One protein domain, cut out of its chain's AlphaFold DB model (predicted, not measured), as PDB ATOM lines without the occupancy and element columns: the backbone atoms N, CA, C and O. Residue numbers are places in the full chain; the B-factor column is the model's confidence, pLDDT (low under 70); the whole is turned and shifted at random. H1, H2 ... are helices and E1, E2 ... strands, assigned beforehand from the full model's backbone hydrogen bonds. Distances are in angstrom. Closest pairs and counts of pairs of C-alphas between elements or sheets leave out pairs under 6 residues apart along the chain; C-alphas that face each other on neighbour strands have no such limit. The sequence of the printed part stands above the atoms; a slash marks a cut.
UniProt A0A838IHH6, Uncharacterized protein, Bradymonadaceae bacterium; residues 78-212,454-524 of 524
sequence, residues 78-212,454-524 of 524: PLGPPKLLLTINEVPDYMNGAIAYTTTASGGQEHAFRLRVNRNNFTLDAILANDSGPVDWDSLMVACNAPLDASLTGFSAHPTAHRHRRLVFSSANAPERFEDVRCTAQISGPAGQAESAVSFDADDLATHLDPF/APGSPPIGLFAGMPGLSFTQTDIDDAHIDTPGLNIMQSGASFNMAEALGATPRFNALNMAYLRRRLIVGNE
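AT A GLANCE: This is residues 78 to 212 and 454 to 524 of the 524 residues of an uncharacterized protein of Bradymonadaceae bacterium (UniProt A0A838IHH6). With little regular structure, the domain has one half of two curled sheets, E2 E8 E7 E4 and E1 E3 E6 E5, partly face to face, and another mostly of loops, among them residues 454 to 496. The 206 printed residues, mixed in class, have 72 in named elements: E1 H1 E2 E3 E4 E5 E6 E7 E8 H2 H3. It is compact, radius of gyration of the C-alphas 17.6 A, spanning 46 by 43 by 34 A.

HOW THE PARTS SIT: E8, residues 192 to 203, and E7, 178 to 189, form a hairpin; N 185 and O 196 are 2.8 A apart. E2, 115 to 118, is parallel to E8; E4, 136 to 144, antiparallel to E7. The antiparallel sheet runs E1, 84 to 88, E3, 123 to 128, E6, 164 to 169, E5, 150 to 152; N 85 and O 127 are 2.8 A apart. The closest C-alphas of E1 and E8, Leu 86 and Ser 196, are 5.4 A apart. H1, 93 to 96, only grazes both sheets.

IN THESE COORDINATES: E8 spans 36.0 A. H3, 509 to 515, ends at C-alpha (251.532, 147.720, 173.293); H2 is 497 to 500.

THE WHOLE: Residues 213 to 453 are not printed, a 15.2 A gap between C-alphas 212 and 454.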
ATOM      1  N   PRO A  78     235.914 116.628 166.347       61.06
ATOM      2  CA  PRO A  78     234.936 116.990 165.339       61.06
ATOM      3  C   PRO A  78     235.371 116.390 163.999       61.06
ATOM      4  O   PRO A  78     236.420 116.734 163.469       61.06
ATOM      5  N   LEU A  79     234.572 115.484 163.429       70.19
ATOM      6  CA  LEU A  79     234.809 114.927 162.086       70.19
ATOM      7  C   LEU A  79     234.452 115.935 160.975       70.19
ATOM      8  O   LEU A  79     234.283 115.560 159.816       70.19
ATOM      9  N   GLY A  80     234.267 117.205 161.338       84.44
ATOM     10  CA  GLY A  80     233.913 118.279 160.423       84.44
ATOM     11  C   GLY A  80     235.086 118.709 159.539       84.44
ATOM     12  O   GLY A  80     236.233 118.338 159.796       84.44
ATOM     13  N   PRO A  81     234.817 119.505 158.491       91.19
ATOM     14  CA  PRO A  81     235.874 120.123 157.701       91.19
ATOM     15  C   PRO A  81     236.757 121.026 158.582       91.19
ATOM     16  O   PRO A  81     236.291 121.541 159.609       91.19
ATOM     17  N   PRO A  82     238.026 121.233 158.196       92.62
ATOM     18  CA  PRO A  82     238.882 122.190 158.881       92.62
ATOM     19  C   PRO A  82     238.292 123.606 158.797       92.62
ATOM     20  O   PRO A  82     237.641 123.964 157.815       92.62
ATOM     21  N   LYS A  83     238.515 124.410 159.837       93.44
ATOM     22  CA  LYS A  83     238.094 125.814 159.914       93.44
ATOM     23  C   LYS A  83     239.276 126.657 160.361       93.44
ATOM     24  O   LYS A  83     239.607 126.697 161.545       93.44
ATOM     25  N   LEU A  84     239.916 127.287 159.383       93.56
ATOM     26  CA  LEU A  84     241.102 128.108 159.569       93.56
ATOM     27  C   LEU A  84     240.718 129.587 159.635       93.56
ATOM     28  O   LEU A  84     239.941 130.065 158.812       93.56
ATOM     29  N   LEU A  85     241.323 130.301 160.574       92.88
ATOM     30  CA  LEU A  85     241.323 131.749 160.662       92.88
ATOM     31  C   LEU A  85     242.768 132.240 160.541       92.88
ATOM     32  O   LEU A  85     243.625 131.832 161.322       92.88
ATOM     33  N   LEU A  86     243.038 133.100 159.562       93.44
ATOM     34  CA  LEU A  86     244.291 133.835 159.460       93.44
ATOM     35  C   LEU A  86     244.085 135.229 160.053       93.44
ATOM     36  O   LEU A  86     243.205 135.967 159.615       93.44
ATOM     37  N   THR A  87     244.898 135.586 161.040       94.50
ATOM     38  CA  THR A  87     244.848 136.885 161.720       94.50
ATOM     39  C   THR A  87     246.211 137.561 161.712       94.50
ATOM     40  O   THR A  87     247.227 136.942 161.393       94.50
ATOM     41  N   ILE A  88     246.219 138.842 162.066       93.94
ATOM     42  CA  ILE A  88     247.424 139.640 162.279       93.94
ATOM     43  C   ILE A  88     247.534 139.888 163.774       93.94
ATOM     44  O   ILE A  88     246.596 140.432 164.352       93.94
ATOM     45  N   ASN A  89     248.660 139.529 164.391       92.56
ATOM     46  CA  ASN A  89     248.890 139.715 165.827       92.56
ATOM     47  C   ASN A  89     247.759 139.145 166.708       92.56
ATOM     48  O   ASN A  89     247.415 139.745 167.723       92.56
ATOM     49  N   GLU A  90     247.145 138.031 166.292       92.88
ATOM     50  CA  GLU A  90     245.962 137.423 166.935       92.88
ATOM     51  C   GLU A  90     244.706 138.316 166.988       92.88
ATOM     52  O   GLU A  90     243.709 137.953 167.617       92.88
ATOM     53  N   VAL A  91     244.718 139.475 166.320       94.19
ATOM     54  CA  VAL A  91     243.580 140.397 166.287       94.19
ATOM     55  C   VAL A  91     242.427 139.727 165.535       94.19
ATOM     56  O   VAL A  91     242.608 139.331 164.374       94.19
ATOM     57  N   PRO A  92     241.243 139.589 166.161       91.69
ATOM     58  CA  PRO A  92     240.121 138.883 165.555       91.69
ATOM     59  C   PRO A  92     239.627 139.584 164.283       91.69
ATOM     60  O   PRO A  92     239.868 140.772 164.071       91.69
ATOM     61  N   ASP A  93     238.920 138.841 163.434       90.19
ATOM     62  CA  ASP A  93     238.414 139.295 162.130       90.19
ATOM     63  C   ASP A  93     237.574 140.581 162.190       90.19
ATOM     64  O   ASP A  93     237.717 141.459 161.337       90.19
ATOM     65  N   TYR A  94     236.762 140.734 163.236       90.06
ATOM     66  CA  TYR A  94     235.948 141.927 163.473       90.06
ATOM     67  C   TYR A  94     236.750 143.161 163.940       90.06
ATOM     68  O   TYR A  94     236.208 144.261 163.936       90.06
ATOM     69  N   MET A  95     238.031 143.010 164.307       93.00
ATOM     70  CA  MET A  95     238.928 144.115 164.700       93.00
ATOM     71  C   MET A  95     240.142 144.280 163.779       93.00
ATOM     72  O   MET A  95     240.894 145.236 163.946       93.00
ATOM     73  N   ASN A  96     240.356 143.379 162.814       92.50
ATOM     74  CA  ASN A  96     241.523 143.418 161.926       92.50
ATOM     75  C   ASN A  96     241.226 143.909 160.495       92.50
ATOM     76  O   ASN A  96     242.138 143.991 159.675       92.50
ATOM     77  N   GLY A  97     239.969 144.243 160.195       90.94
ATOM     78  CA  GLY A  97     239.540 144.736 158.883       90.94
ATOM     79  C   GLY A  97     239.112 143.645 157.902       90.94
ATOM     80  O   GLY A  97     238.710 143.961 156.783       90.94
ATOM     81  N   ALA A  98     239.147 142.365 158.296       90.25
ATOM     82  CA  ALA A  98     238.601 141.275 157.486       90.25
ATOM     83  C   ALA A  98     237.077 141.385 157.314       90.25
ATOM     84  O   ALA A  98     236.536 140.945 156.296       90.25
ATOM     85  N   ILE A  99     236.394 141.988 158.290       91.56
ATOM     86  CA  ILE A  99     234.963 142.291 158.251       91.56
ATOM     87  C   ILE A  99     234.781 143.791 158.510       91.56
ATOM     88  O   ILE A  99     235.444 144.367 159.372       91.56
ATOM     89  N   ALA A 100     233.887 144.431 157.754       93.75
ATOM     90  CA  ALA A 100     233.498 145.816 158.001       93.75
ATOM     91  C   ALA A 100     232.738 145.936 159.332       93.75
ATOM     92  O   ALA A 100     231.968 145.047 159.694       93.75
ATOM     93  N   TYR A 101     232.914 147.048 160.043       93.56
ATOM     94  CA  TYR A 101     232.113 147.334 161.234       93.56
ATOM     95  C   TYR A 101     230.912 148.208 160.877       93.56
ATOM     96  O   TYR A 101     230.898 148.884 159.847       93.56
ATOM     97  N   THR A 102     229.908 148.235 161.748       92.69
ATOM     98  CA  THR A 102     228.838 149.239 161.687       92.69
ATOM     99  C   THR A 102     228.777 150.010 163.000       92.69
ATOM    100  O   THR A 102     229.268 149.531 164.023       92.69
ATOM    101  N   THR A 103     228.195 151.212 162.957       88.94
ATOM    102  CA  THR A 103     227.886 152.002 164.156       88.94
ATOM    103  C   THR A 103     226.405 152.370 164.178       88.94
ATOM    104  O   THR A 103     225.781 152.530 163.118       88.94
ATOM    105  N   THR A 104     225.832 152.559 165.365       86.31
ATOM    106  CA  THR A 104     224.477 153.121 165.503       86.31
ATOM    107  C   THR A 104     224.414 154.545 164.943       86.31
ATOM    108  O   THR A 104     223.463 154.880 164.232       86.31
ATOM    109  N   ALA A 105     225.465 155.347 165.155       85.25
ATOM    110  CA  ALA A 105     225.593 156.710 164.636       85.25
ATOM    111  C   ALA A 105     225.535 156.780 163.098       85.25
ATOM    112  O   ALA A 105     224.961 157.710 162.532       85.25
ATOM    113  N   SER A 106     226.068 155.769 162.407       85.38
ATOM    114  CA  SER A 106     226.016 155.667 160.946       85.38
ATOM    115  C   SER A 106     224.757 154.976 160.415       85.38
ATOM    116  O   SER A 106     224.718 154.596 159.244       85.38
ATOM    117  N   GLY A 107     223.739 154.754 161.254       85.94
ATOM    118  CA  GLY A 107     222.493 154.098 160.851       85.94
ATOM    119  C   GLY A 107     222.698 152.676 160.321       85.94
ATOM    120  O   GLY A 107     221.959 152.247 159.435       85.94
ATOM    121  N   GLY A 108     223.724 151.967 160.806       84.88
ATOM    122  CA  GLY A 108     224.066 150.622 160.340       84.88
ATOM    123  C   GLY A 108     224.831 150.570 159.011       84.88
ATOM    124  O   GLY A 108     224.982 149.488 158.453       84.88
ATOM    125  N   GLN A 109     225.316 151.703 158.486       93.19
ATOM    126  CA  GLN A 109     226.239 151.695 157.345       93.19
ATOM    127  C   GLN A 109     227.522 150.921 157.688       93.19
ATOM    128  O   GLN A 109     228.094 151.129 158.759       93.19
ATOM    129  N   GLU A 110     227.969 150.068 156.764       95.44
ATOM    130  CA  GLU A 110     229.234 149.333 156.852       95.44
ATOM    131  C   GLU A 110     230.433 150.235 156.544       95.44
ATOM    132  O   GLU A 110     230.454 150.954 155.539       95.44
ATOM    133  N   HIS A 111     231.455 150.147 157.395       94.38
ATOM    134  CA  HIS A 111     232.722 150.860 157.274       94.38
ATOM    135  C   HIS A 111     233.861 149.857 157.132       94.38
ATOM    136  O   HIS A 111     234.165 149.087 158.046       94.38
ATOM    137  N   ALA A 112     234.490 149.859 155.960       94.75
ATOM    138  CA  ALA A 112     235.708 149.096 155.732       94.75
ATOM    139  C   ALA A 112     236.902 149.817 156.364       94.75
ATOM    140  O   ALA A 112     237.005 151.042 156.307       94.75
ATOM    141  N   PHE A 113     237.827 149.046 156.920       95.12
ATOM    142  CA  PHE A 113     239.066 149.536 157.508       95.12
ATOM    143  C   PHE A 113     240.139 148.453 157.392       95.12
ATOM    144  O   PHE A 113     239.847 147.333 156.967       95.12
ATOM    145  N   ARG A 114     241.384 148.783 157.732       94.62
ATOM    146  CA  ARG A 114     242.503 147.836 157.746       94.62
ATOM    147  C   ARG A 114     243.443 148.181 158.882       94.62
ATOM    148  O   ARG A 114     243.553 149.342 159.273       94.62
ATOM    149  N   LEU A 115     244.149 147.174 159.376       96.38
ATOM    150  CA  LEU A 115     245.283 147.414 160.256       96.38
ATOM    151  C   LEU A 115     246.453 147.976 159.454       96.38
ATOM    152  O   LEU A 115     246.723 147.521 158.342       96.38
ATOM    153  N   ARG A 116     247.184 148.901 160.073       96.00
ATOM    154  CA  ARG A 116     248.545 149.248 159.676       96.00
ATOM    155  C   ARG A 116     249.498 148.647 160.701       96.00
ATOM    156  O   ARG A 116     249.368 148.914 161.896       96.00
ATOM    157  N   VAL A 117     250.409 147.797 160.249       94.50
ATOM    158  CA  VAL A 117     251.336 147.047 161.105       94.50
ATOM    159  C   VAL A 117     252.743 147.614 161.016       94.50
ATOM    160  O   VAL A 117     253.144 148.147 159.982       94.50
ATOM    161  N   ASN A 118     253.516 147.443 162.086       92.62
ATOM    162  CA  ASN A 118     254.947 147.718 162.060       92.62
ATOM    163  C   ASN A 118     255.648 146.623 161.256       92.62
ATOM    164  O   ASN A 118     255.765 145.492 161.727       92.62
ATOM    165  N   ARG A 119     256.158 146.952 160.066       88.81
ATOM    166  CA  ARG A 119     256.810 145.989 159.161       88.81
ATOM    167  C   ARG A 119     258.010 145.274 159.788       88.81
ATOM    168  O   ARG A 119     258.385 144.200 159.325       88.81
ATOM    169  N   ASN A 120     258.605 145.860 160.830       86.75
ATOM    170  CA  ASN A 120     259.747 145.300 161.550       86.75
ATOM    171  C   ASN A 120     259.353 144.358 162.694       86.75
ATOM    172  O   ASN A 120     260.216 143.670 163.233       86.75
ATOM    173  N   ASN A 121     258.082 144.344 163.095       88.31
ATOM    174  CA  ASN A 121     257.621 143.599 164.257       88.31
ATOM    175  C   ASN A 121     256.114 143.348 164.156       88.31
ATOM    176  O   ASN A 121     255.321 144.075 164.737       88.31
ATOM    177  N   PHE A 122     255.702 142.322 163.423       90.94
ATOM    178  CA  PHE A 122     254.319 141.848 163.424       90.94
ATOM    179  C   PHE A 122     254.282 140.341 163.179       90.94
ATOM    180  O   PHE A 122     255.274 139.735 162.759       90.94
ATOM    181  N   THR A 123     253.133 139.731 163.446       91.69
ATOM    182  CA  THR A 123     252.918 138.298 163.266       91.69
ATOM    183  C   THR A 123     251.700 138.033 162.396       91.69
ATOM    184  O   THR A 123     250.728 138.791 162.412       91.69
ATOM    185  N   LEU A 124     251.753 136.939 161.634       92.00
ATOM    186  CA  LEU A 124     250.557 136.313 161.077       92.00
ATOM    187  C   LEU A 124     250.267 135.038 161.854       92.00
ATOM    188  O   LEU A 124     251.146 134.196 162.042       92.00
ATOM    189  N   ASP A 125     249.023 134.883 162.271       92.44
ATOM    190  CA  ASP A 125     248.599 133.818 163.165       92.44
ATOM    191  C   ASP A 125     247.508 132.988 162.486       92.44
ATOM    192  O   ASP A 125     246.411 133.471 162.199       92.44
ATOM    193  N   ALA A 126     247.833 131.727 162.211       91.81
ATOM    194  CA  ALA A 126     246.936 130.710 161.686       91.81
ATOM    195  C   ALA A 126     246.314 129.944 162.861       91.81
ATOM    196  O   ALA A 126     246.988 129.158 163.533       91.81
ATOM    197  N   ILE A 127     245.032 130.182 163.116       92.00
ATOM    198  CA  ILE A 127     244.295 129.690 164.282       92.00
ATOM    199  C   ILE A 127     243.134 128.818 163.806       92.00
ATOM    200  O   ILE A 127     242.403 129.177 162.885       92.00
ATOM    201  N   LEU A 128     242.933 127.664 164.434       90.38
ATOM    202  CA  LEU A 128     241.758 126.836 164.183       90.38
ATOM    203  C   LEU A 128     240.590 127.268 165.066       90.38
ATOM    204  O   LEU A 128     240.719 127.267 166.290       90.38
ATOM    205  N   ALA A 129     239.426 127.523 164.462       88.50
ATOM    206  CA  ALA A 129     238.184 127.769 165.202       88.50
ATOM    207  C   ALA A 129     237.887 126.606 166.157       88.50
ATOM    208  O   ALA A 129     238.205 125.472 165.812       88.50
ATOM    209  N   ASN A 130     237.259 126.845 167.316       85.44
ATOM    210  CA  ASN A 130     237.051 125.836 168.374       85.44
ATOM    211  C   ASN A 130     236.357 124.545 167.903       85.44
ATOM    212  O   ASN A 130     236.664 123.459 168.401       85.44
ATOM    213  N   ASP A 131     235.492 124.638 166.899       88.62
ATOM    214  CA  ASP A 131     234.759 123.525 166.295       88.62
ATOM    215  C   ASP A 131     235.379 123.014 164.974       88.62
ATOM    216  O   ASP A 131     234.760 122.222 164.262       88.62
ATOM    217  N   SER A 132     236.598 123.453 164.639       90.00
ATOM    218  CA  SER A 132     237.375 122.931 163.510       90.00
ATOM    219  C   SER A 132     237.613 121.431 163.653       90.00
ATOM    220  O   SER A 132     237.969 120.951 164.732       90.00
ATOM    221  N   GLY A 133     237.507 120.710 162.535       90.50
ATOM    222  CA  GLY A 133     238.046 119.360 162.441       90.50
ATOM    223  C   GLY A 133     239.580 119.315 162.479       90.50
ATOM    224  O   GLY A 133     240.235 120.366 162.480       90.50
ATOM    225  N   PRO A 134     240.161 118.102 162.518       90.19
ATOM    226  CA  PRO A 134     241.604 117.907 162.568       90.19
ATOM    227  C   PRO A 134     242.277 118.399 161.281       90.19
ATOM    228  O   PRO A 134     241.721 118.274 160.187       90.19
ATOM    229  N   VAL A 135     243.499 118.912 161.419       90.50
ATOM    230  CA  VAL A 135     244.328 119.411 160.313       90.50
ATOM    231  C   VAL A 135     245.684 118.725 160.285       90.50
ATOM    232  O   VAL A 135     246.177 118.252 161.309       90.50
ATOM    233  N   ASP A 136     246.294 118.728 159.109       91.56
ATOM    234  CA  ASP A 136     247.710 118.470 158.916       91.56
ATOM    235  C   ASP A 136     248.460 119.809 158.901       91.56
ATOM    236  O   ASP A 136     248.396 120.562 157.929       91.56
ATOM    237  N   TRP A 137     249.159 120.134 159.989       89.06
ATOM    238  CA  TRP A 137     249.917 121.384 160.088       89.06
ATOM    239  C   TRP A 137     251.109 121.455 159.132       89.06
ATOM    240  O   TRP A 137     251.508 122.563 158.781       89.06
ATOM    241  N   ASP A 138     251.628 120.315 158.668       89.38
ATOM    242  CA  ASP A 138     252.707 120.285 157.675       89.38
ATOM    243  C   ASP A 138     252.193 120.672 156.278       89.38
ATOM    244  O   ASP A 138     252.972 121.019 155.390       89.38
ATOM    245  N   SER A 139     250.868 120.673 156.090       92.44
ATOM    246  CA  SER A 139     250.210 121.144 154.870       92.44
ATOM    247  C   SER A 139     249.901 122.647 154.862       92.44
ATOM    248  O   SER A 139     249.357 123.139 153.872       92.44
ATOM    249  N   LEU A 140     250.207 123.379 155.943       92.00
ATOM    250  CA  LEU A 140     249.951 124.816 156.018       92.00
ATOM    251  C   LEU A 140     250.817 125.564 154.996       92.00
ATOM    252  O   LEU A 140     252.044 125.581 155.083       92.00
ATOM    253  N   MET A 141     250.160 126.246 154.066       91.56
ATOM    254  CA  MET A 141     250.787 127.143 153.104       91.56
ATOM    255  C   MET A 141     250.282 128.560 153.331       91.56
ATOM    256  O   MET A 141     249.075 128.774 153.387       91.56
ATOM    257  N   VAL A 142     251.189 129.533 153.419       90.25
ATOM    258  CA  VAL A 142     250.849 130.961 153.473       90.25
ATOM    259  C   VAL A 142     251.501 131.661 152.289       90.25
ATOM    260  O   VAL A 142     252.701 131.515 152.066       90.25
ATOM    261  N   ALA A 143     250.710 132.405 151.524       90.69
ATOM    262  CA  ALA A 143     251.166 133.181 150.380       90.69
ATOM    263  C   ALA A 143     250.675 134.622 150.506       90.69
ATOM    264  O   ALA A 143     249.495 134.849 150.765       90.69
ATOM    265  N   CYS A 144     251.563 135.587 150.285       89.50
ATOM    266  CA  CYS A 144     251.231 137.006 150.286       89.50
ATOM    267  C   CYS A 144     251.536 137.626 148.920       89.50
ATOM    268  O   CYS A 144     252.456 137.195 148.224       89.50
ATOM    269  N   ASN A 145     250.780 138.655 148.534       90.25
ATOM    270  CA  ASN A 145     251.059 139.456 147.332       90.25
ATOM    271  C   ASN A 145     252.266 140.407 147.498       90.25
ATOM    272  O   ASN A 145     252.619 141.107 146.550       90.25
ATOM    273  N   ALA A 146     252.900 140.414 148.672       84.62
ATOM    274  CA  ALA A 146     254.109 141.159 148.988       84.62
ATOM    275  C   ALA A 146     255.276 140.201 149.305       84.62
ATOM    276  O   ALA A 146     255.045 139.123 149.866       84.62
ATOM    277  N   PRO A 147     256.529 140.570 148.971       76.69
ATOM    278  CA  PRO A 147     257.724 139.786 149.279       76.69
ATOM    279  C   PRO A 147     258.065 139.885 150.773       76.69
ATOM    280  O   PRO A 147     258.992 140.587 151.172       76.69
ATOM    281  N   LEU A 148     257.283 139.205 151.605       72.94
ATOM    282  CA  LEU A 148     257.515 139.137 153.040       72.94
ATOM    283  C   LEU A 148     258.485 137.992 153.351       72.94
ATOM    284  O   LEU A 148     258.191 136.830 153.069       72.94
ATOM    285  N   ASP A 149     259.640 138.321 153.932       67.19
ATOM    286  CA  ASP A 149     260.597 137.327 154.421       67.19
ATOM    287  C   ASP A 149     260.119 136.799 155.781       67.19
ATOM    288  O   ASP A 149     260.324 137.410 156.836       67.19
ATOM    289  N   ALA A 150     259.366 135.701 155.731       63.91
ATOM    290  CA  ALA A 150     258.760 135.071 156.892       63.91
ATOM    291  C   ALA A 150     259.562 133.838 157.296       63.91
ATOM    292  O   ALA A 150     259.741 132.912 156.502       63.91
ATOM    293  N   SER A 151     259.951 133.771 158.563       60.31
ATOM    294  CA  SER A 151     260.362 132.504 159.156       60.31
ATOM    295  C   SER A 151     259.164 131.879 159.864       60.31
ATOM    296  O   SER A 151     258.509 132.505 160.699       60.31
ATOM    297  N   LEU A 152     258.865 130.623 159.530       56.28
ATOM    298  CA  LEU A 152     257.969 129.805 160.339       56.28
ATOM    299  C   LEU A 152     258.663 129.524 161.671       56.28
ATOM    300  O   LEU A 152     259.547 128.674 161.758       56.28
ATOM    301  N   THR A 153     258.252 130.232 162.712       54.12
ATOM    302  CA  THR A 153     258.628 129.927 164.089       54.12
ATOM    303  C   THR A 153     257.443 129.240 164.767       54.12
ATOM    304  O   THR A 153     256.519 129.894 165.242       54.12
ATOM    305  N   GLY A 154     257.445 127.906 164.817       42.38
ATOM    306  CA  GLY A 154     256.716 127.156 165.852       42.38
ATOM    307  C   GLY A 154     257.716 126.839 166.966       42.38
ATOM    308  O   GLY A 154     258.853 126.509 166.662       42.38
ATOM    309  N   PHE A 155     257.449 126.938 168.260       43.56
ATOM    310  CA  PHE A 155     256.223 126.830 169.035       43.56
ATOM    311  C   PHE A 155     256.287 127.886 170.153       43.56
ATOM    312  O   PHE A 155     257.304 127.959 170.840       43.56
ATOM    313  N   SER A 156     255.220 128.647 170.409       38.31
ATOM    314  CA  SER A 156     255.000 129.088 171.793       38.31
ATOM    315  C   SER A 156     254.547 127.846 172.556       38.31
ATOM    316  O   SER A 156     253.661 127.133 172.079       38.31
ATOM    317  N   ALA A 157     255.163 127.550 173.700       32.97
ATOM    318  CA  ALA A 157     254.784 126.453 174.592       32.97
ATOM    319  C   ALA A 157     253.433 126.724 175.293       32.97
ATOM    320  O   ALA A 157     253.274 126.474 176.482       32.97
ATOM    321  N   HIS A 158     252.453 127.267 174.569       39.03
ATOM    322  CA  HIS A 158     251.113 127.475 175.080       39.03
ATOM    323  C   HIS A 158     250.366 126.129 175.034       39.03
ATOM    324  O   HIS A 158     250.387 125.474 173.993       39.03
ATOM    325  N   PRO A 159     249.667 125.689 176.094       37.97
ATOM    326  CA  PRO A 159     248.877 124.445 176.094       37.97
ATOM    327  C   PRO A 159     247.829 124.307 174.963       37.97
ATOM    328  O   PRO A 159     247.320 123.216 174.719       37.97
ATOM    329  N   THR A 160     247.543 125.373 174.207       46.53
ATOM    330  CA  THR A 160     246.720 125.382 172.982       46.53
ATOM    331  C   THR A 160     247.509 125.139 171.682       46.53
ATOM    332  O   THR A 160     246.920 125.167 170.598       46.53
ATOM    333  N   ALA A 161     248.814 124.838 171.752       52.53
ATOM    334  CA  ALA A 161     249.757 124.711 170.627       52.53
ATOM    335  C   ALA A 161     249.352 123.721 169.514       52.53
ATOM    336  O   ALA A 161     249.927 123.727 168.423       52.53
ATOM    337  N   HIS A 162     248.342 122.877 169.729       65.62
ATOM    338  CA  HIS A 162     247.779 122.022 168.681       65.62
ATOM    339  C   HIS A 162     246.853 122.762 167.698       65.62
ATOM    340  O   HIS A 162     246.533 122.204 166.650       65.62
ATOM    341  N   ARG A 163     246.418 123.994 168.006       84.44
ATOM    342  CA  ARG A 163     245.408 124.746 167.230       84.44
ATOM    343  C   ARG A 163     245.898 126.076 166.661       84.44
ATOM    344  O   ARG A 163     245.109 126.790 166.052       84.44
ATOM    345  N   HIS A 164     247.173 126.401 166.845       88.19
ATOM    346  CA  HIS A 164     247.734 127.696 166.481       88.19
ATOM    347  C   HIS A 164     249.136 127.536 165.888       88.19
ATOM    348  O   HIS A 164     249.960 126.757 166.381       88.19
ATOM    349  N   ARG A 165     249.401 128.259 164.801       86.81
ATOM    350  CA  ARG A 165     250.730 128.465 164.224       86.81
ATOM    351  C   ARG A 165     250.952 129.949 163.998       86.81
ATOM    352  O   ARG A 165     250.058 130.640 163.523       86.81
ATOM    353  N   ARG A 166     252.167 130.401 164.289       88.38
ATOM    354  CA  ARG A 166     252.579 131.790 164.143       88.38
ATOM    355  C   ARG A 166     253.710 131.899 163.130       88.38
ATOM    356  O   ARG A 166     254.648 131.104 163.144       88.38
ATOM    357  N   LEU A 167     253.613 132.893 162.261       86.00
ATOM    358  CA  LEU A 167     254.668 133.312 161.354       86.00
ATOM    359  C   LEU A 167     255.214 134.646 161.853       86.00
ATOM    360  O   LEU A 167     254.447 135.588 162.067       86.00
ATOM    361  N   VAL A 168     256.532 134.705 162.040       82.81
ATOM    362  CA  VAL A 168     257.248 135.913 162.453       82.81
ATOM    363  C   VAL A 168     258.066 136.401 161.266       82.81
ATOM    364  O   VAL A 168     258.809 135.636 160.640       82.81
ATOM    365  N   PHE A 169     257.902 137.678 160.948       73.88
ATOM    366  CA  PHE A 169     258.548 138.314 159.810       73.88
ATOM    367  C   PHE A 169     259.822 139.022 160.256       73.88
ATOM    368  O   PHE A 169     259.851 139.646 161.315       73.88
ATOM    369  N   SER A 170     260.876 138.919 159.444       64.75
ATOM    370  CA  SER A 170     262.115 139.669 159.656       64.75
ATOM    371  C   SER A 170     262.256 140.741 158.577       64.75
ATOM    372  O   SER A 170     262.028 140.484 157.395       64.75
ATOM    373  N   SER A 171     262.630 141.957 158.963       62.00
ATOM    374  CA  SER A 171     262.655 143.116 158.063       62.00
ATOM    375  C   SER A 171     263.908 143.248 157.204       62.00
ATOM    376  O   SER A 171     264.074 144.255 156.518       62.00
ATOM    377  N   ALA A 172     264.786 142.240 157.185       62.47
ATOM    378  CA  ALA A 172     266.113 142.354 156.583       62.47
ATOM    379  C   ALA A 172     266.106 142.760 155.092       62.47
ATOM    380  O   ALA A 172     267.109 143.287 154.620       62.47
ATOM    381  N   ASN A 173     265.002 142.542 154.357       55.47
ATOM    382  CA  ASN A 173     264.913 142.795 152.911       55.47
ATOM    383  C   ASN A 173     263.576 143.407 152.428       55.47
ATOM    384  O   ASN A 173     263.291 143.382 151.229       55.47
ATOM    385  N   ALA A 174     262.738 143.935 153.323       60.44
ATOM    386  CA  ALA A 174     261.423 144.472 152.957       60.44
ATOM    387  C   ALA A 174     261.502 145.927 152.423       60.44
ATOM    388  O   ALA A 174     262.157 146.764 153.049       60.44
ATOM    389  N   PRO A 175     260.823 146.267 151.303       63.50
ATOM    390  CA  PRO A 175     260.514 147.647 150.919       63.50
ATOM    391  C   PRO A 175     259.974 148.509 152.067       63.50
ATOM    392  O   PRO A 175     259.334 147.982 152.975       63.50
ATOM    393  N   GLU A 176     260.227 149.825 152.005       73.56
ATOM    394  CA  GLU A 176     259.843 150.812 153.039       73.56
ATOM    395  C   GLU A 176     258.366 150.735 153.423       73.56
ATOM    396  O   GLU A 176     258.048 150.741 154.605       73.56
ATOM    397  N   ARG A 177     257.483 150.539 152.440       81.12
ATOM    398  CA  ARG A 177     256.041 150.458 152.653       81.12
ATOM    399  C   ARG A 177     255.414 149.395 151.768       81.12
ATOM    400  O   ARG A 177     255.781 149.250 150.598       81.12
ATOM    401  N   PHE A 178     254.425 148.699 152.316       82.88
ATOM    402  CA  PHE A 178     253.527 147.839 151.562       82.88
ATOM    403  C   PHE A 178     252.082 148.234 151.832       82.88
ATOM    404  O   PHE A 178     251.591 148.111 152.951       82.88
ATOM    405  N   GLU A 179     251.392 148.673 150.791       89.06
ATOM    406  CA  GLU A 179     249.956 148.939 150.842       89.06
ATOM    407  C   GLU A 179     249.190 147.736 150.298       89.06
ATOM    408  O   GLU A 179     249.658 147.073 149.367       89.06
ATOM    409  N   ASP A 180     248.003 147.477 150.849       90.31
ATOM    410  CA  ASP A 180     247.112 146.411 150.374       90.31
ATOM    411  C   ASP A 180     247.789 145.031 150.346       90.31
ATOM    412  O   ASP A 180     247.623 144.229 149.416       90.31
ATOM    413  N   VAL A 181     248.579 144.742 151.385       91.94
ATOM    414  CA  VAL A 181     249.143 143.411 151.581       91.94
ATOM    415  C   VAL A 181     247.997 142.461 151.839       91.94
ATOM    416  O   VAL A 181     247.260 142.605 152.808       91.94
ATOM    417  N   ARG A 182     247.874 141.452 150.985       94.50
ATOM    418  CA  ARG A 182     246.918 140.367 151.122       94.50
ATOM    419  C   ARG A 182     247.670 139.068 151.283       94.50
ATOM    420  O   ARG A 182     248.397 138.651 150.379       94.50
ATOM    421  N   CYS A 183     247.438 138.418 152.412       93.00
ATOM    422  CA  CYS A 183     247.959 137.095 152.705       93.00
ATOM    423  C   CYS A 183     246.816 136.086 152.733       93.00
ATOM    424  O   CYS A 183     245.768 136.344 153.322       93.00
ATOM    425  N   THR A 184     247.039 134.935 152.111       95.06
ATOM    426  CA  THR A 184     246.126 133.796 152.092       95.06
ATOM    427  C   THR A 184     246.832 132.601 152.713       95.06
ATOM    428  O   THR A 184     247.950 132.267 152.321       95.06
ATOM    429  N   ALA A 185     246.172 131.948 153.661       94.06
ATOM    430  CA  ALA A 185     246.603 130.695 154.254       94.06
ATOM    431  C   ALA A 185     245.685 129.558 153.805       94.06
ATOM    432  O   ALA A 185     244.464 129.699 153.820       94.06
ATOM    433  N   GLN A 186     246.276 128.426 153.439       96.19
ATOM    434  CA  GLN A 186     245.582 127.191 153.095       96.19
ATOM    435  C   GLN A 186     246.110 126.055 153.968       96.19
ATOM    436  O   GLN A 186     247.316 125.932 154.165       96.19
ATOM    437  N   ILE A 187     245.211 125.220 154.487       94.69
ATOM    438  CA  ILE A 187     245.558 124.035 155.276       94.69
ATOM    439  C   ILE A 187     244.652 122.866 154.896       94.69
ATOM    440  O   ILE A 187     243.466 123.042 154.613       94.69
ATOM    441  N   SER A 188     245.205 121.658 154.885       95.44
ATOM    442  CA  SER A 188     244.479 120.425 154.594       95.44
ATOM    443  C   SER A 188     244.191 119.635 155.871       95.44
ATOM    444  O   SER A 188     244.901 119.728 156.869       95.44
ATOM    445  N   GLY A 189     243.140 118.826 155.837       92.88
ATOM    446  CA  GLY A 189     242.794 117.858 156.868       92.88
ATOM    447  C   GLY A 189     242.053 116.659 156.264       92.88
ATOM    448  O   GLY A 189     241.704 116.672 155.081       92.88
ATOM    449  N   PRO A 190     241.763 115.610 157.053       92.19
ATOM    450  CA  PRO A 190     241.104 114.398 156.554       92.19
ATOM    451  C   PRO A 190     239.735 114.642 155.897       92.19
ATOM    452  O   PRO A 190     239.317 113.871 155.038       92.19
ATOM    453  N   ALA A 191     239.042 115.710 156.303       92.56
ATOM    454  CA  ALA A 191     237.709 116.073 155.826       92.56
ATOM    455  C   ALA A 191     237.701 117.167 154.736       92.56
ATOM    456  O   ALA A 191     236.624 117.611 154.341       92.56
ATOM    457  N   GLY A 192     238.865 117.619 154.246       94.44
ATOM    458  CA  GLY A 192     238.961 118.616 153.172       94.44
ATOM    459  C   GLY A 192     240.063 119.652 153.383       94.44
ATOM    460  O   GLY A 192     241.032 119.409 154.095       94.44
ATOM    461  N   GLN A 193     239.912 120.815 152.753       95.31
ATOM    462  CA  GLN A 193     240.830 121.951 152.871       95.31
ATOM    463  C   GLN A 193     240.100 123.165 153.443       95.31
ATOM    464  O   GLN A 193     238.900 123.326 153.216       95.31
ATOM    465  N   ALA A 194     240.827 124.006 154.169       96.00
ATOM    466  CA  ALA A 194     240.369 125.310 154.622       96.00
ATOM    467  C   ALA A 194     241.289 126.395 154.074       96.00
ATOM    468  O   ALA A 194     242.504 126.214 154.006       96.00
ATOM    469  N   GLU A 195     240.691 127.525 153.725       96.00
ATOM    470  CA  GLU A 195     241.388 128.724 153.284       96.00
ATOM    471  C   GLU A 195     240.913 129.911 154.118       96.00
ATOM    472  O   GLU A 195     239.732 130.012 154.452       96.00
ATOM    473  N   SER A 196     241.835 130.805 154.452       95.12
ATOM    474  CA  SER A 196     241.545 132.073 155.112       95.12
ATOM    475  C   SER A 196     242.461 133.156 154.560       95.12
ATOM    476  O   SER A 196     243.580 132.862 154.140       95.12
ATOM    477  N   ALA A 197     242.000 134.402 154.538       94.44
ATOM    478  CA  ALA A 197     242.783 135.521 154.039       94.44
ATOM    479  C   ALA A 197     242.620 136.745 154.937       94.44
ATOM    480  O   ALA A 197     241.554 136.962 155.507       94.44
ATOM    481  N   VAL A 198     243.668 137.559 155.007       94.75
ATOM    482  CA  VAL A 198     243.689 138.825 155.744       94.75
ATOM    483  C   VAL A 198     244.360 139.897 154.890       94.75
ATOM    484  O   VAL A 198     245.216 139.578 154.057       94.75
ATOM    485  N   SER A 199     243.933 141.152 155.050       94.88
ATOM    486  CA  SER A 199     244.504 142.299 154.335       94.88
ATOM    487  C   SER A 199     244.917 143.405 155.300       94.88
ATOM    488  O   SER A 199     244.213 143.656 156.274       94.88
ATOM    489  N   PHE A 200     246.051 144.050 155.036       95.38
ATOM    490  CA  PHE A 200     246.635 145.077 155.898       95.38
ATOM    491  C   PHE A 200     247.614 145.968 155.139       95.38
ATOM    492  O   PHE A 200     248.032 145.642 154.029       95.38
ATOM    493  N   ASP A 201     248.000 147.067 155.773       94.31
ATOM    494  CA  ASP A 201     249.113 147.904 155.343       94.31
ATOM    495  C   ASP A 201     250.303 147.666 156.282       94.31
ATOM    496  O   ASP A 201     250.122 147.408 157.473       94.31
ATOM    497  N   ALA A 202     251.525 147.724 155.766       91.88
ATOM    498  CA  ALA A 202     252.746 147.558 156.547       91.88
ATOM    499  C   ALA A 202     253.696 148.727 156.290       91.88
ATOM    500  O   ALA A 202     254.020 149.019 155.138       91.88
ATOM    501  N   ASP A 203     254.148 149.368 157.366       91.75
ATOM    502  CA  ASP A 203     254.992 150.565 157.315       91.75
ATOM    503  C   ASP A 203     256.044 150.550 158.438       91.75
ATOM    504  O   ASP A 203     256.020 149.680 159.319       91.75
ATOM    505  N   ASP A 204     256.981 151.495 158.411       90.62
ATOM    506  CA  ASP A 204     257.857 151.776 159.545       90.62
ATOM    507  C   ASP A 204     257.095 152.460 160.682       90.62
ATOM    508  O   ASP A 204     256.315 153.389 160.481       90.62
ATOM    509  N   LEU A 205     257.373 152.032 161.915       92.12
ATOM    510  CA  LEU A 205     256.867 152.710 163.102       92.12
ATOM    511  C   LEU A 205     257.646 154.017 163.314       92.12
ATOM    512  O   LEU A 205     258.767 154.012 163.822       92.12
ATOM    513  N   ALA A 206     257.057 155.135 162.886       93.06
ATOM    514  CA  ALA A 206     257.625 156.463 163.085       93.06
ATOM    515  C   ALA A 206     257.719 156.809 164.579       93.06
ATOM    516  O   ALA A 206     256.808 156.515 165.345       93.06
ATOM    517  N   THR A 207     258.782 157.510 164.982       92.38
ATOM    518  CA  THR A 207     259.071 157.847 166.391       92.38
ATOM    519  C   THR A 207     257.907 158.532 167.117       92.38
ATOM    520  O   THR A 207     257.659 158.228 168.273       92.38
ATOM    521  N   HIS A 208     257.161 159.414 166.446       91.62
ATOM    522  CA  HIS A 208     256.027 160.139 167.042       91.62
ATOM    523  C   HIS A 208     254.730 159.305 167.149       91.62
ATOM    524  O   HIS A 208     253.747 159.764 167.727       91.62
ATOM    525  N   LEU A 209     254.707 158.111 166.547       93.44
ATOM    526  CA  LEU A 209     253.624 157.124 166.654       93.44
ATOM    527  C   LEU A 209     254.048 155.902 167.475       93.44
ATOM    528  O   LEU A 209     253.250 154.989 167.666       93.44
ATOM    529  N   ASP A 210     255.309 155.851 167.906       94.06
ATOM    530  CA  ASP A 210     255.851 154.753 168.686       94.06
ATOM    531  C   ASP A 210     255.510 154.961 170.164       94.06
ATOM    532  O   ASP A 210     256.068 155.878 170.771       94.06
ATOM    533  N   PRO A 211     254.650 154.117 170.768       92.56
ATOM    534  CA  PRO A 211     254.345 154.233 172.189       92.56
ATOM    535  C   PRO A 211     255.553 153.932 173.084       92.56
ATOM    536  O   PRO A 211     255.505 154.171 174.286       92.56
ATOM    537  N   PHE A 212     256.637 153.377 172.531       94.25
ATOM    538  CA  PHE A 212     257.816 152.999 173.298       94.25
ATOM    539  C   PHE A 212     259.087 153.140 172.464       94.25
ATOM    540  O   PHE A 212     259.732 152.148 172.086       94.25
ATOM    541  N   ALA A 454     243.325 155.774 171.695       88.00
ATOM    542  CA  ALA A 454     243.342 156.489 170.427       88.00
ATOM    543  C   ALA A 454     241.966 156.383 169.726       88.00
ATOM    544  O   ALA A 454     241.519 155.264 169.435       88.00
ATOM    545  N   PRO A 455     241.276 157.504 169.450       89.06
ATOM    546  CA  PRO A 455     239.910 157.462 168.953       89.06
ATOM    547  C   PRO A 455     239.825 157.080 167.472       89.06
ATOM    548  O   PRO A 455     240.688 157.433 166.667       89.06
ATOM    549  N   GLY A 456     238.736 156.407 167.097       90.06
ATOM    550  CA  GLY A 456     238.472 155.998 165.712       90.06
ATOM    551  C   GLY A 456     238.988 154.597 165.363       90.06
ATOM    552  O   GLY A 456     239.745 153.989 166.109       90.06
ATOM    553  N   SER A 457     238.578 154.053 164.214       92.50
ATOM    554  CA  SER A 457     239.029 152.729 163.768       92.50
ATOM    555  C   SER A 457     240.484 152.766 163.278       92.50
ATOM    556  O   SER A 457     240.941 153.809 162.794       92.50
ATOM    557  N   PRO A 458     241.216 151.639 163.297       94.31
ATOM    558  CA  PRO A 458     242.506 151.542 162.627       94.31
ATOM    559  C   PRO A 458     242.425 151.979 161.149       94.31
ATOM    560  O   PRO A 458     241.387 151.783 160.509       94.31
ATOM    561  N   PRO A 459     243.487 152.584 160.589       93.38
ATOM    562  CA  PRO A 459     244.775 152.867 161.230       93.38
ATOM    563  C   PRO A 459     244.797 154.173 162.051       93.38
ATOM    564  O   PRO A 459     245.853 154.549 162.552       93.38
ATOM    565  N   ILE A 460     243.669 154.880 162.179       93.31
ATOM    566  CA  ILE A 460     243.604 156.190 162.848       93.31
ATOM    567  C   ILE A 460     243.613 156.028 164.372       93.31
ATOM    568  O   ILE A 460     244.327 156.760 165.051       93.31
ATOM    569  N   GLY A 461     242.866 155.050 164.887       93.00
ATOM    570  CA  GLY A 461     242.726 154.789 166.320       93.00
ATOM    571  C   GLY A 461     242.635 153.302 166.665       93.00
ATOM    572  O   GLY A 461     242.986 152.430 165.867       93.00
ATOM    573  N   LEU A 462     242.145 153.031 167.871       93.44
ATOM    574  CA  LEU A 462     241.948 151.705 168.458       93.44
ATOM    575  C   LEU A 462     240.471 151.388 168.741       93.44
ATOM    576  O   LEU A 462     240.187 150.470 169.495       93.44
ATOM    577  N   PHE A 463     239.538 152.102 168.108       92.19
ATOM    578  CA  PHE A 463     238.086 152.086 168.346       92.19
ATOM    579  C   PHE A 463     237.607 152.784 169.623       92.19
ATOM    580  O   PHE A 463     236.414 152.747 169.911       92.19
ATOM    581  N   ALA A 464     238.489 153.454 170.363       87.75
ATOM    582  CA  ALA A 464     238.070 154.245 171.515       87.75
ATOM    583  C   ALA A 464     237.139 155.399 171.089       87.75
ATOM    584  O   ALA A 464     237.271 155.932 169.978       87.75
ATOM    585  N   GLY A 465     236.186 155.779 171.943       84.31
ATOM    586  CA  GLY A 465     235.250 156.879 171.675       84.31
ATOM    587  C   GLY A 465     234.327 156.644 170.477       84.31
ATOM    588  O   GLY A 465     233.884 157.596 169.834       84.31
ATOM    589  N   MET A 466     234.089 155.382 170.105       86.69
ATOM    590  CA  MET A 466     233.207 155.016 168.996       86.69
ATOM    591  C   MET A 466     231.931 154.345 169.521       86.69
ATOM    592  O   MET A 466     231.883 153.115 169.617       86.69
ATOM    593  N   PRO A 467     230.870 155.115 169.814       84.25
ATOM    594  CA  PRO A 467     229.619 154.549 170.301       84.25
ATOM    595  C   PRO A 467     228.927 153.705 169.226       84.25
ATOM    596  O   PRO A 467     228.992 154.000 168.025       84.25
ATOM    597  N   GLY A 468     228.195 152.670 169.648       85.00
ATOM    598  CA  GLY A 468     227.338 151.914 168.740       85.00
ATOM    599  C   GLY A 468     228.023 150.835 167.921       85.00
ATOM    600  O   GLY A 468     227.428 150.401 166.933       85.00
ATOM    601  N   LEU A 469     229.265 150.460 168.233       87.88
ATOM    602  CA  LEU A 469     230.009 149.475 167.452       87.88
ATOM    603  C   LEU A 469     229.307 148.113 167.464       87.88
ATOM    604  O   LEU A 469     228.971 147.561 168.503       87.88
ATOM    605  N   SER A 470     229.152 147.505 166.289       87.25
ATOM    606  CA  SER A 470     228.417 146.238 166.136       87.25
ATOM    607  C   SER A 470     228.997 145.030 166.873       87.25
ATOM    608  O   SER A 470     228.375 143.969 166.885       87.25
ATOM    609  N   PHE A 471     230.205 145.155 167.412       85.31
ATOM    610  CA  PHE A 471     230.912 144.092 168.116       85.31
ATOM    611  C   PHE A 471     231.159 144.410 169.595       85.31
ATOM    612  O   PHE A 471     231.740 143.567 170.282       85.31
ATOM    613  N   THR A 472     230.762 145.586 170.092       82.25
ATOM    614  CA  THR A 472     230.896 145.902 171.517       82.25
ATOM    615  C   THR A 472     229.742 145.306 172.318       82.25
ATOM    616  O   THR A 472     228.654 145.055 171.796       82.25
ATOM    617  N   GLN A 473     229.989 145.014 173.597       74.50
ATOM    618  CA  GLN A 473     228.947 144.520 174.501       74.50
ATOM    619  C   GLN A 473     228.027 145.639 174.998       74.50
ATOM    620  O   GLN A 473     226.849 145.394 175.262       74.50
ATOM    621  N   THR A 474     228.566 146.850 175.133       73.25
ATOM    622  CA  THR A 474     227.840 148.040 175.573       73.25
ATOM    623  C   THR A 474     228.181 149.231 174.673       73.25
ATOM    624  O   THR A 474     229.208 149.231 173.986       73.25
ATOM    625  N   ASP A 475     227.276 150.210 174.624       69.31
ATOM    626  CA  ASP A 475     227.487 151.477 173.923       69.31
ATOM    627  C   ASP A 475     228.146 152.468 174.882       69.31
ATOM    628  O   ASP A 475     227.579 152.750 175.937       69.31
ATOM    629  N   ILE A 476     229.317 152.990 174.507       65.06
ATOM    630  CA  ILE A 476     230.070 153.977 175.292       65.06
ATOM    631  C   ILE A 476     230.555 155.094 174.365       65.06
ATOM    632  O   ILE A 476     230.982 154.845 173.237       65.06
ATOM    633  N   ASP A 477     230.437 156.320 174.851       64.31
ATOM    634  CA  ASP A 477     230.835 157.600 174.255       64.31
ATOM    635  C   ASP A 477     232.316 157.954 174.489       64.31
ATOM    636  O   ASP A 477     232.911 158.673 173.685       64.31
ATOM    637  N   ASP A 478     232.920 157.386 175.530       68.94
ATOM    638  CA  ASP A 478     234.255 157.725 176.026       68.94
ATOM    639  C   ASP A 478     235.421 156.851 175.512       68.94
ATOM    640  O   ASP A 478     235.275 155.944 174.691       68.94
ATOM    641  N   ALA A 479     236.621 157.150 176.025       78.88
ATOM    642  CA  ALA A 479     237.944 156.565 175.787       78.88
ATOM    643  C   ALA A 479     238.091 155.055 176.136       78.88
ATOM    644  O   ALA A 479     239.111 154.628 176.672       78.88
ATOM    645  N   HIS A 480     237.095 154.231 175.814       84.00
ATOM    646  CA  HIS A 480     237.004 152.807 176.150       84.00
ATOM    647  C   HIS A 480     236.721 151.938 174.922       84.00
ATOM    648  O   HIS A 480     236.234 152.416 173.896       84.00
ATOM    649  N   ILE A 481     237.021 150.640 175.026       79.94
ATOM    650  CA  ILE A 481     236.791 149.652 173.964       79.94
ATOM    651  C   ILE A 481     236.139 148.395 174.563       79.94
ATOM    652  O   ILE A 481     236.809 147.496 175.085       79.94
ATOM    653  N   ASP A 482     234.816 148.297 174.426       81.38
ATOM    654  CA  ASP A 482     233.999 147.262 175.075       81.38
ATOM    655  C   ASP A 482     233.896 145.933 174.310       81.38
ATOM    656  O   ASP A 482     232.813 145.460 173.968       81.38
ATOM    657  N   THR A 483     235.033 145.298 174.020       82.00
ATOM    658  CA  THR A 483     235.069 144.000 173.312       82.00
ATOM    659  C   THR A 483     234.573 142.835 174.170       82.00
ATOM    660  O   THR A 483     234.734 142.887 175.383       82.00
ATOM    661  N   PRO A 484     234.070 141.731 173.583       78.75
ATOM    662  CA  PRO A 484     233.596 140.591 174.359       78.75
ATOM    663  C   PRO A 484     234.629 139.962 175.309       78.75
ATOM    664  O   PRO A 484     235.778 139.729 174.929       78.75
ATOM    665  N   GLY A 485     234.170 139.585 176.507       78.88
ATOM    666  CA  GLY A 485     234.994 139.043 177.594       78.88
ATOM    667  C   GLY A 485     235.421 140.129 178.584       78.88
ATOM    668  O   GLY A 485     234.920 141.241 178.510       78.88
ATOM    669  N   LEU A 486     236.353 139.803 179.487       82.25
ATOM    670  CA  LEU A 486     236.915 140.747 180.463       82.25
ATOM    671  C   LEU A 486     238.111 141.492 179.862       82.25
ATOM    672  O   LEU A 486     239.269 141.146 180.120       82.25
ATOM    673  N   ASN A 487     237.830 142.464 178.998       87.50
ATOM    674  CA  ASN A 487     238.864 143.326 178.445       87.50
ATOM    675  C   ASN A 487     239.239 144.425 179.456       87.50
ATOM    676  O   ASN A 487     238.375 145.058 180.046       87.50
ATOM    677  N   ILE A 488     240.535 144.666 179.652       90.69
ATOM    678  CA  ILE A 488     240.995 145.669 180.627       90.69
ATOM    679  C   ILE A 488     240.524 147.065 180.237       90.69
ATOM    680  O   ILE A 488     240.056 147.781 181.104       90.69
ATOM    681  N   MET A 489     240.561 147.430 178.951       90.88
ATOM    682  CA  MET A 489     240.138 148.761 178.477       90.88
ATOM    683  C   MET A 489     238.614 148.914 178.318       90.88
ATOM    684  O   MET A 489     238.163 149.782 177.569       90.88
ATOM    685  N   GLN A 490     237.819 148.048 178.951       85.00
ATOM    686  CA  GLN A 490     236.367 148.218 178.997       85.00
ATOM    687  C   GLN A 490     235.984 149.303 179.994       85.00
ATOM    688  O   GLN A 490     236.676 149.493 180.995       85.00
ATOM    689  N   SER A 491     234.853 149.965 179.769       77.25
ATOM    690  CA  SER A 491     234.281 150.817 180.809       77.25
ATOM    691  C   SER A 491     233.819 149.976 182.004       77.25
ATOM    692  O   SER A 491     233.338 148.850 181.861       77.25
ATOM    693  N   GLY A 492     233.873 150.556 183.204       62.06
ATOM    694  CA  GLY A 492     233.364 149.907 184.416       62.06
ATOM    695  C   GLY A 492     231.868 149.550 184.368       62.06
ATOM    696  O   GLY A 492     231.411 148.735 185.171       62.06
ATOM    697  N   ALA A 493     231.100 150.106 183.420       52.25
ATOM    698  CA  ALA A 493     229.674 149.831 183.249       52.25
ATOM    699  C   ALA A 493     229.368 148.423 182.698       52.25
ATOM    700  O   ALA A 493     228.225 147.973 182.810       52.25
ATOM    701  N   SER A 494     230.356 147.707 182.147       52.53
ATOM    702  CA  SER A 494     230.189 146.348 181.605       52.53
ATOM    703  C   SER A 494     230.718 145.229 182.511       52.53
ATOM    704  O   SER A 494     230.657 144.054 182.142       52.53
ATOM    705  N   PHE A 495     231.165 145.540 183.735       51.34
ATOM    706  CA  PHE A 495     231.705 144.529 184.646       51.34
ATOM    707  C   PHE A 495     230.635 143.534 185.138       51.34
ATOM    708  O   PHE A 495     229.722 143.868 185.901       51.34
ATOM    709  N   ASN A 496     230.794 142.265 184.756       56.38
ATOM    710  CA  ASN A 496     229.970 141.151 185.211       56.38
ATOM    711  C   ASN A 496     230.733 140.279 186.221       56.38
ATOM    712  O   ASN A 496     231.663 139.551 185.869       56.38
ATOM    713  N   MET A 497     230.277 140.269 187.476       50.84
ATOM    714  CA  MET A 497     230.884 139.472 188.549       50.84
ATOM    715  C   MET A 497     230.905 137.961 188.237       50.84
ATOM    716  O   MET A 497     231.804 137.252 188.678       50.84
ATOM    717  N   ALA A 498     229.940 137.446 187.466       56.56
ATOM    718  CA  ALA A 498     229.925 136.036 187.067       56.56
ATOM    719  C   ALA A 498     231.035 135.703 186.056       56.56
ATOM    720  O   ALA A 498     231.574 134.598 186.088       56.56
ATOM    721  N   GLU A 499     231.405 136.653 185.194       61.34
ATOM    722  CA  GLU A 499     232.546 136.509 184.287       61.34
ATOM    723  C   GLU A 499     233.864 136.631 185.052       61.34
ATOM    724  O   GLU A 499     234.754 135.809 184.849       61.34
ATOM    725  N   ALA A 500     233.953 137.557 186.013       59.38
ATOM    726  CA  ALA A 500     235.119 137.731 186.888       59.38
ATOM    727  C   ALA A 500     235.464 136.486 187.733       59.38
ATOM    728  O   ALA A 500     236.594 136.325 188.195       59.38
ATOM    729  N   LEU A 501     234.503 135.577 187.930       63.94
ATOM    730  CA  LEU A 501     234.733 134.294 188.600       63.94
ATOM    731  C   LEU A 501     235.276 133.200 187.667       63.94
ATOM    732  O   LEU A 501     235.825 132.220 188.169       63.94
ATOM    733  N   GLY A 502     235.116 133.334 186.346       64.50
ATOM    734  CA  GLY A 502     235.453 132.299 185.359       64.50
ATOM    735  C   GLY A 502     236.488 132.702 184.304       64.50
ATOM    736  O   GLY A 502     236.943 131.842 183.554       64.50
ATOM    737  N   ALA A 503     236.858 133.979 184.231       73.00
ATOM    738  CA  ALA A 503     237.834 134.510 183.290       73.00
ATOM    739  C   ALA A 503     238.790 135.490 183.983       73.00
ATOM    740  O   ALA A 503     238.429 136.153 184.952       73.00
ATOM    741  N   THR A 504     240.009 135.590 183.457       82.38
ATOM    742  CA  THR A 504     241.007 136.564 183.910       82.38
ATOM    743  C   THR A 504     240.924 137.824 183.042       82.38
ATOM    744  O   THR A 504     240.895 137.685 181.810       82.38
ATOM    745  N   PRO A 505     240.896 139.032 183.637       88.31
ATOM    746  CA  PRO A 505     241.028 140.284 182.903       88.31
ATOM    747  C   PRO A 505     242.301 140.304 182.055       88.31
ATOM    748  O   PRO A 505     243.365 139.871 182.496       88.31
ATOM    749  N   ARG A 506     242.195 140.797 180.823       90.81
ATOM    750  CA  ARG A 506     243.332 140.931 179.901       90.81
ATOM    751  C   ARG A 506     243.096 142.057 178.913       90.81
ATOM    752  O   ARG A 506     241.955 142.336 178.566       90.81
ATOM    753  N   PHE A 507     244.152 142.657 178.385       93.12
ATOM    754  CA  PHE A 507     244.010 143.490 177.196       93.12
ATOM    755  C   PHE A 507     243.550 142.621 176.020       93.12
ATOM    756  O   PHE A 507     244.019 141.491 175.840       93.12
ATOM    757  N   ASN A 508     242.632 143.134 175.202       91.69
ATOM    758  CA  ASN A 508     242.269 142.468 173.958       91.69
ATOM    759  C   ASN A 508     243.478 142.420 172.998       91.69
ATOM    760  O   ASN A 508     244.485 143.114 173.170       91.69
ATOM    761  N   ALA A 509     243.382 141.582 171.965       92.81
ATOM    762  CA  ALA A 509     244.488 141.367 171.037       92.81
ATOM    763  C   ALA A 509     244.913 142.648 170.291       92.81
ATOM    764  O   ALA A 509     246.098 142.814 170.014       92.81
ATOM    765  N   LEU A 510     243.983 143.572 170.010       94.81
ATOM    766  CA  LEU A 510     244.301 144.853 169.370       94.81
ATOM    767  C   LEU A 510     245.151 145.732 170.302       94.81
ATOM    768  O   LEU A 510     246.210 146.206 169.891       94.81
ATOM    769  N   ASN A 511     244.737 145.883 171.565       95.12
ATOM    770  CA  ASN A 511     245.490 146.620 172.579       95.12
ATOM    771  C   ASN A 511     246.876 145.995 172.803       95.12
ATOM    772  O   ASN A 511     247.876 146.705 172.773       95.12
ATOM    773  N   MET A 512     246.972 144.667 172.931       95.50
ATOM    774  CA  MET A 512     248.272 143.998 173.083       95.50
ATOM    775  C   MET A 512     249.171 144.158 171.859       95.50
ATOM    776  O   MET A 512     250.381 144.322 172.005       95.50
ATOM    777  N   ALA A 513     248.620 144.105 170.647       95.50
ATOM    778  CA  ALA A 513     249.397 144.309 169.434       95.50
ATOM    779  C   ALA A 513     249.944 145.744 169.347       95.50
ATOM    780  O   ALA A 513     251.093 145.928 168.945       95.50
ATOM    781  N   TYR A 514     249.171 146.741 169.783       96.56
ATOM    782  CA  TYR A 514     249.648 148.114 169.937       96.56
ATOM    783  C   TYR A 514     250.750 148.225 171.003       96.56
ATOM    784  O   TYR A 514     251.844 148.689 170.688       96.56
ATOM    785  N   LEU A 515     250.533 147.689 172.213       96.62
ATOM    786  CA  LEU A 515     251.532 147.720 173.293       96.62
ATOM    787  C   LEU A 515     252.848 147.038 172.901       96.62
ATOM    788  O   LEU A 515     253.930 147.475 173.269       96.62
ATOM    789  N   ARG A 516     252.779 145.969 172.108       95.56
ATOM    790  CA  ARG A 516     253.955 145.250 171.596       95.56
ATOM    791  C   ARG A 516     254.630 145.957 170.418       95.56
ATOM    792  O   ARG A 516     255.533 145.370 169.820       95.56
ATOM    793  N   ARG A 517     254.201 147.176 170.060       94.94
ATOM    794  CA  ARG A 517     254.682 147.964 168.910       94.94
ATOM    795  C   ARG A 517     254.499 147.238 167.573       94.94
ATOM    796  O   ARG A 517     255.337 147.360 166.678       94.94
ATOM    797  N   ARG A 518     253.436 146.431 167.460       94.19
ATOM    798  CA  ARG A 518     253.101 145.659 166.251       94.19
ATOM    799  C   ARG A 518     252.058 146.330 165.369       94.19
ATOM    800  O   ARG A 518     251.919 145.960 164.204       94.19
ATOM    801  N   LEU A 519     251.347 147.316 165.906       95.19
ATOM    802  CA  LEU A 519     250.399 148.160 165.183       95.19
ATOM    803  C   LEU A 519     250.892 149.603 165.153       95.19
ATOM    804  O   LEU A 519     251.531 150.058 166.096       95.19
ATOM    805  N   ILE A 520     250.560 150.305 164.073       94.88
ATOM    806  CA  ILE A 520     250.821 151.731 163.896       94.88
ATOM    807  C   ILE A 520     249.474 152.449 163.864       94.88
ATOM    808  O   ILE A 520     248.680 152.271 162.932       94.88
ATOM    809  N   VAL A 521     249.241 153.291 164.864       94.25
ATOM    810  CA  VAL A 521     247.993 154.031 165.066       94.25
ATOM    811  C   VAL A 521     248.278 155.533 165.023       94.25
ATOM    812  O   VAL A 521     249.279 155.977 165.572       94.25
ATOM    813  N   GLY A 522     247.411 156.306 164.365       91.88
ATOM    814  CA  GLY A 522     247.528 157.764 164.233       91.88
ATOM    815  C   GLY A 522     247.792 158.232 162.798       91.88
ATOM    816  O   GLY A 522     247.922 157.431 161.879       91.88
ATOM    817  N   ASN A 523     247.848 159.540 162.569       85.69
ATOM    818  CA  ASN A 523     248.166 160.089 161.245       85.69
ATOM    819  C   ASN A 523     249.668 160.384 161.139       85.69
ATOM    820  O   ASN A 523     250.269 160.769 162.137       85.69
ATOM    821  N   GLU A 524     250.238 160.193 159.944       66.44
ATOM    822  CA  GLU A 524     251.626 160.572 159.610       66.44
ATOM    823  C   GLU A 524     251.835 162.085 159.478       66.44
ATOM    824  O   GLU A 524     250.876 162.790 159.068       66.44
TER     825      GLU A 524